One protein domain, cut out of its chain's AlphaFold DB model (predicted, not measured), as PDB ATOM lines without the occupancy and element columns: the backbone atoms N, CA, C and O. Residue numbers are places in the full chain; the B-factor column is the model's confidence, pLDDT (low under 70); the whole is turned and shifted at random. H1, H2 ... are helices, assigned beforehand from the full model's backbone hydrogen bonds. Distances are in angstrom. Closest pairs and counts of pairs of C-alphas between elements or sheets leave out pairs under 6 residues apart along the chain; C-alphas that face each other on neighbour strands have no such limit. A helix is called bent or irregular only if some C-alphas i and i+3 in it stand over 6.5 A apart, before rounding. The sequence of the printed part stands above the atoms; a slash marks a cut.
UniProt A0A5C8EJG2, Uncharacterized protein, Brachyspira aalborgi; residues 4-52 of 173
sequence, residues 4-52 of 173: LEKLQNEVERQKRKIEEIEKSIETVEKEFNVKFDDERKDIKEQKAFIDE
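What this domain is: This is residues 4 to 52 of the 173 residues of an uncharacterized protein of Brachyspira aalborgi (UniProt A0A5C8EJG2). A long helix, H1, and a shorter one, H2, make a helical hairpin: the chain runs the length of H1, turns through a tight link, and H2 folds back beside it. H2 covers only a part of H1, and residues 4 to 10, at the beginning of H1, stick out past it. The printed part has 49 residues with two named helices, H1 then H2 along the chain, and no named strand; the class is all helix. It is loose, with a radius of gyration of the C-alphas of 12.9 A, and spans 43 by 17 by 9 A, only just a rod.

How they stand to each other: Start with the longest helix, H1, residues 4 to 32, and look across to H2, residues 37 to 51. They touch, with 5 pairs of C-alphas within 8 A, and H1 does so with residues 11 to 22 alone. The closest C-alphas of the two are those of Ile 18 and Ile 43, 7.0 A apart. Their lines stand at a shallow tilt of 21 degrees and they run opposite ways, a hairpin of two helices. Their centres are 11.0 A apart. In both H1 and H2 each backbone O of residue i is within hydrogen-bond range of the N of residue i+4 inside the helix.

Where its parts are: Find C-alpha 4 at (233.209, 161.129, 205.418); from there H1 runs 42.1 A to C-alpha 32 at (207.758, 163.063, 171.887). With 4 residues between the two helices, H2 begins at Asp 37 and runs 21.2 A from C-alpha 37 at (222.201, 162.121, 172.790) to C-alpha 51 at (232.167, 155.363, 190.190). Neither helix is bent.

The domain as a whole: The two C-alphas farthest apart are those of Leu 4 and Asn 33, 42.6 A. The C-alphas of Leu 4 and Glu 52, the first and last printed residues, are 16.9 A apart. Residues 4 to 10 of H1 stand free. The printed part has no cut, and the link from H1 to H2 is tight. The mean pLDDT of the printed part is 91.2, and no printed residue is under 70.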
ATOM      1  N   LEU A   4     233.327 162.260 206.337       82.06
ATOM      2  CA  LEU A   4     233.209 161.129 205.418       82.06
ATOM      3  C   LEU A   4     231.741 160.738 205.180       82.06
ATOM      4  O   LEU A   4     231.318 160.593 204.041       82.06
ATOM      5  N   GLU A   5     230.945 160.659 206.248       88.00
ATOM      6  CA  GLU A   5     229.511 160.346 206.159       88.00
ATOM      7  C   GLU A   5     228.746 161.423 205.381       88.00
ATOM      8  O   GLU A   5     227.864 161.117 204.584       88.00
ATOM      9  N   LYS A   6     229.093 162.704 205.571       90.56
ATOM     10  CA  LYS A   6     228.482 163.801 204.803       90.56
ATOM     11  C   LYS A   6     228.779 163.680 203.309       90.56
ATOM     12  O   LYS A   6     227.882 163.908 202.504       90.56
ATOM     13  N   LEU A   7     230.014 163.321 202.954       86.62
ATOM     14  CA  LEU A   7     230.411 163.096 201.564       86.62
ATOM     15  C   LEU A   7     229.676 161.897 200.960       86.62
ATOM     16  O   LEU A   7     229.115 162.025 199.878       86.62
ATOM     17  N   GLN A   8     229.614 160.771 201.675       87.50
ATOM     18  CA  GLN A   8     228.882 159.580 201.229       87.50
ATOM     19  C   GLN A   8     227.403 159.889 200.973       87.50
ATOM     20  O   GLN A   8     226.882 159.569 199.906       87.50
ATOM     21  N   ASN A   9     226.754 160.603 201.896       91.94
ATOM     22  CA  ASN A   9     225.359 161.012 201.742       91.94
ATOM     23  C   ASN A   9     225.141 161.922 200.523       91.94
ATOM     24  O   ASN A   9     224.127 161.798 199.832       91.94
ATOM     25  N   GLU A  10     226.067 162.846 200.243       90.25
ATOM     26  CA  GLU A  10     225.960 163.716 199.069       90.25
ATOM     27  C   GLU A  10     226.184 162.933 197.767       90.25
ATOM     28  O   GLU A  10     225.437 163.132 196.811       90.25
ATOM     29  N   VAL A  11     227.124 161.982 197.738       89.12
ATOM     30  CA  VAL A  11     227.327 161.085 196.587       89.12
ATOM     31  C   VAL A  11     226.063 160.269 196.302       89.12
ATOM     32  O   VAL A  11     225.582 160.254 195.169       89.12
ATOM     33  N   GLU A  12     225.457 159.651 197.318       91.75
ATOM     34  CA  GLU A  12     224.197 158.909 197.158       91.75
ATOM     35  C   GLU A  12     223.041 159.793 196.682       91.75
ATOM     36  O   GLU A  12     222.175 159.361 195.916       91.75
ATOM     37  N   ARG A  13     222.993 161.042 197.150       91.88
ATOM     38  CA  ARG A  13     221.997 162.018 196.708       91.88
ATOM     39  C   ARG A  13     222.192 162.379 195.236       91.88
ATOM     40  O   ARG A  13     221.198 162.491 194.521       91.88
ATOM     41  N   GLN A  14     223.429 162.559 194.778       90.31
ATOM     42  CA  GLN A  14     223.709 162.829 193.367       90.31
ATOM     43  C   GLN A  14     223.387 161.626 192.480       90.31
ATOM     44  O   GLN A  14     222.732 161.812 191.456       90.31
ATOM     45  N   LYS A  15     223.724 160.400 192.908       91.88
ATOM     46  CA  LYS A  15     223.340 159.168 192.192       91.88
ATOM     47  C   LYS A  15     221.828 159.093 191.960       91.88
ATOM     48  O   LYS A  15     221.393 158.922 190.825       91.88
ATOM     49  N   ARG A  16     221.027 159.332 193.006       93.75
ATOM     50  CA  ARG A  16     219.556 159.354 192.904       93.75
ATOM     51  C   ARG A  16     219.035 160.392 191.909       93.75
ATOM     52  O   ARG A  16     218.165 160.079 191.106       93.75
ATOM     53  N   LYS A  17     219.586 161.609 191.924       93.06
ATOM     54  CA  LYS A  17     219.189 162.661 190.971       93.06
ATOM     55  C   LYS A  17     219.492 162.275 189.526       93.06
ATOM     56  O   LYS A  17     218.669 162.526 188.654       93.06
ATOM     57  N   ILE A  18     220.650 161.668 189.271       93.38
ATOM     58  CA  ILE A  18     221.013 161.208 187.925       93.38
ATOM     59  C   ILE A  18     220.019 160.144 187.440       93.38
ATOM     60  O   ILE A  18     219.532 160.240 186.317       93.38
ATOM     61  N   GLU A  19     219.650 159.182 188.292       93.25
ATOM     62  CA  GLU A  19     218.639 158.168 187.955       93.25
ATOM     63  C   GLU A  19     217.256 158.776 187.656       93.25
ATOM     64  O   GLU A  19     216.545 158.306 186.767       93.25
ATOM     65  N   GLU A  20     216.851 159.818 188.386       94.88
ATOM     66  CA  GLU A  20     215.598 160.545 188.133       94.88
ATOM     67  C   GLU A  20     215.619 161.285 186.785       94.88
ATOM     68  O   GLU A  20     214.630 161.252 186.043       94.88
ATOM     69  N   ILE A  21     216.748 161.914 186.440       93.12
ATOM     70  CA  ILE A  21     216.937 162.589 185.151       93.12
ATOM     71  C   ILE A  21     216.886 161.571 184.007       93.12
ATOM     72  O   ILE A  21     216.172 161.799 183.034       93.12
ATOM     73  N   GLU A  22     217.561 160.424 184.131       93.81
ATOM     74  CA  GLU A  22     217.540 159.371 183.105       93.81
ATOM     75  C   GLU A  22     216.125 158.856 182.825       93.81
ATOM     76  O   GLU A  22     215.737 158.732 181.663       93.81
ATOM     77  N   LYS A  23     215.332 158.605 183.876       94.44
ATOM     78  CA  LYS A  23     213.927 158.189 183.732       94.44
ATOM     79  C   LYS A  23     213.084 159.259 183.043       94.44
ATOM     80  O   LYS A  23     212.212 158.939 182.233       94.44
ATOM     81  N   SER A  24     213.338 160.525 183.364       93.62
ATOM     82  CA  SER A  24     212.629 161.657 182.762       93.62
ATOM     83  C   SER A  24     212.970 161.790 181.277       93.62
ATOM     84  O   SER A  24     212.059 161.889 180.458       93.62
ATOM     85  N   ILE A  25     214.256 161.697 180.919       93.12
ATOM     86  CA  ILE A  25     214.720 161.675 179.525       93.12
ATOM     87  C   ILE A  25     214.066 160.519 178.769       93.12
ATOM     88  O   ILE A  25     213.453 160.743 177.732       93.12
ATOM     89  N   GLU A  26     214.111 159.299 179.312       93.12
ATOM     90  CA  GLU A  26     213.514 158.124 178.669       93.12
ATOM     91  C   GLU A  26     212.005 158.295 178.418       93.12
ATOM     92  O   GLU A  26     211.489 157.858 177.388       93.12
ATOM     93  N   THR A  27     211.294 158.950 179.339       94.00
ATOM     94  CA  THR A  27     209.863 159.250 179.188       94.00
ATOM     95  C   THR A  27     209.626 160.234 178.041       94.00
ATOM     96  O   THR A  27     208.812 159.963 177.160       94.00
ATOM     97  N   VAL A  28     210.378 161.339 177.995       94.00
ATOM     98  CA  VAL A  28     210.227 162.372 176.957       94.00
ATOM     99  C   VAL A  28     210.626 161.845 175.574       94.00
ATOM    100  O   VAL A  28     209.939 162.124 174.594       94.00
ATOM    101  N   GLU A  29     211.687 161.040 175.476       93.88
ATOM    102  CA  GLU A  29     212.092 160.400 174.217       93.88
ATOM    103  C   GLU A  29     210.979 159.503 173.658       93.88
ATOM    104  O   GLU A  29     210.693 159.549 172.462       93.88
ATOM    105  N   LYS A  30     210.309 158.722 174.520       93.12
ATOM    106  CA  LYS A  30     209.202 157.838 174.117       93.12
ATOM    107  C   LYS A  30     207.940 158.605 173.730       93.12
ATOM    108  O   LYS A  30     207.293 158.231 172.754       93.12
ATOM    109  N   GLU A  31     207.573 159.637 174.485       94.88
ATOM    110  CA  GLU A  31     206.335 160.393 174.255       94.88
ATOM    111  C   GLU A  31     206.433 161.348 173.061       94.88
ATOM    112  O   GLU A  31     205.472 161.489 172.305       94.88
ATOM    113  N   PHE A  32     207.589 161.989 172.871       93.44
ATOM    114  CA  PHE A  32     207.758 163.063 171.887       93.44
ATOM    115  C   PHE A  32     208.664 162.687 170.707       93.44
ATOM    116  O   PHE A  32     208.827 163.495 169.794       93.44
ATOM    117  N   ASN A  33     209.231 161.473 170.688       91.69
ATOM    118  CA  ASN A  33     210.128 160.976 169.634       91.69
ATOM    119  C   ASN A  33     211.306 161.931 169.339       91.69
ATOM    120  O   ASN A  33     211.706 162.136 168.190       91.69
ATOM    121  N   VAL A  34     211.838 162.535 170.400       93.12
ATOM    122  CA  VAL A  34     213.045 163.372 170.400       93.12
ATOM    123  C   VAL A  34     214.239 162.567 170.916       93.12
ATOM    124  O   VAL A  34     214.056 161.487 171.472       93.12
ATOM    125  N   LYS A  35     215.459 163.076 170.726       92.25
ATOM    126  CA  LYS A  35     216.693 162.447 171.217       92.25
ATOM    127  C   LYS A  35     217.471 163.409 172.099       92.25
ATOM    128  O   LYS A  35     217.585 164.578 171.745       92.25
ATOM    129  N   PHE A  36     218.046 162.882 173.175       92.88
ATOM    130  CA  PHE A  36     218.913 163.609 174.104       92.88
ATOM    131  C   PHE A  36     220.313 162.977 174.129       92.88
ATOM    132  O   PHE A  36     220.802 162.526 175.165       92.88
ATOM    133  N   ASP A  37     220.927 162.836 172.949       92.06
ATOM    134  CA  ASP A  37     222.201 162.121 172.790       92.06
ATOM    135  C   ASP A  37     223.348 162.812 173.559       92.06
ATOM    136  O   ASP A  37     224.157 162.128 174.195       92.06
ATOM    137  N   ASP A  38     223.386 164.151 173.560       93.50
ATOM    138  CA  ASP A  38     224.388 164.944 174.285       93.50
ATOM    139  C   ASP A  38     224.194 164.828 175.806       93.50
ATOM    140  O   ASP A  38     225.139 164.527 176.533       93.50
ATOM    141  N   GLU A  39     222.960 164.938 176.304       92.81
ATOM    142  CA  GLU A  39     222.666 164.785 177.731       92.81
ATOM    143  C   GLU A  39     222.935 163.356 178.215       92.81
ATOM    144  O   GLU A  39     223.424 163.153 179.327       92.81
ATOM    145  N   ARG A  40     222.660 162.339 177.386       90.81
ATOM    146  CA  ARG A  40     223.012 160.945 177.697       90.81
ATOM    147  C   ARG A  40     224.520 160.751 177.779       90.81
ATOM    148  O   ARG A  40     224.982 159.981 178.625       90.81
ATOM    149  N   LYS A  41     225.286 161.426 176.920       94.38
ATOM    150  CA  LYS A  41     226.747 161.424 176.999       94.38
ATOM    151  C   LYS A  41     227.217 162.074 178.303       94.38
ATOM    152  O   LYS A  41     227.977 161.437 179.029       94.38
ATOM    153  N   ASP A  42     226.701 163.251 178.646       92.31
ATOM    154  CA  ASP A  42     227.057 163.959 179.881       92.31
ATOM    155  C   ASP A  42     226.716 163.136 181.134       92.31
ATOM    156  O   ASP A  42     227.536 162.995 182.042       92.31
ATOM    157  N   ILE A  43     225.529 162.525 181.177       92.25
ATOM    158  CA  ILE A  43     225.111 161.630 182.268       92.25
ATOM    159  C   ILE A  43     226.060 160.436 182.392       92.25
ATOM    160  O   ILE A  43     226.444 160.056 183.502       92.25
ATOM    161  N   LYS A  44     226.454 159.838 181.265       91.44
ATOM    162  CA  LYS A  44     227.385 158.708 181.248       91.44
ATOM    163  C   LYS A  44     228.756 159.108 181.797       91.44
ATOM    164  O   LYS A  44     229.327 158.355 182.583       91.44
ATOM    165  N   GLU A  45     229.266 160.273 181.409       90.69
ATOM    166  CA  GLU A  45     230.535 160.809 181.913       90.69
ATOM    167  C   GLU A  45     230.464 161.107 183.419       90.69
ATOM    168  O   GLU A  45     231.362 160.714 184.165       90.69
ATOM    169  N   GLN A  46     229.365 161.700 183.902       89.06
ATOM    170  CA  GLN A  46     229.151 161.941 185.334       89.06
ATOM    171  C   GLN A  46     229.075 160.642 186.141       89.06
ATOM    172  O   GLN A  46     229.680 160.546 187.208       89.06
ATOM    173  N   LYS A  47     228.370 159.621 185.637       89.69
ATOM    174  CA  LYS A  47     228.328 158.297 186.274       89.69
ATOM    175  C   LYS A  47     229.716 157.676 186.373       89.69
ATOM    176  O   LYS A  47     230.095 157.229 187.450       89.69
ATOM    177  N   ALA A  48     230.480 157.714 185.280       88.75
ATOM    178  CA  ALA A  48     231.847 157.207 185.266       88.75
ATOM    179  C   ALA A  48     232.728 157.923 186.304       88.75
ATOM    180  O   ALA A  48     233.447 157.262 187.045       88.75
ATOM    181  N   PHE A  49     232.617 159.251 186.420       86.12
ATOM    182  CA  PHE A  49     233.349 160.024 187.427       86.12
ATOM    183  C   PHE A  49     232.940 159.691 188.869       86.12
ATOM    184  O   PHE A  49     233.782 159.677 189.763       86.12
ATOM    185  N   ILE A  50     231.655 159.434 189.126       84.81
ATOM    186  CA  ILE A  50     231.185 159.064 190.466       84.81
ATOM    187  C   ILE A  50     231.689 157.672 190.865       84.81
ATOM    188  O   ILE A  50     232.009 157.451 192.036       84.81
ATOM    189  N   ASP A  51     231.721 156.730 189.923       83.25
ATOM    190  CA  ASP A  51     232.167 155.363 190.190       83.25
ATOM    191  C   ASP A  51     233.700 155.266 190.282       83.25
ATOM    192  O   ASP A  51     234.218 154.539 191.131       83.25
ATOM    193  N   GLU A  52     234.427 156.054 189.484       83.25
ATOM    194  CA  GLU A  52     235.888 156.162 189.514       83.25
ATOM    195  C   GLU A  52     236.338 157.636 189.556       83.25
ATOM    196  O   GLU A  52     236.720 158.210 188.531       83.25
TER     197      GLU A  52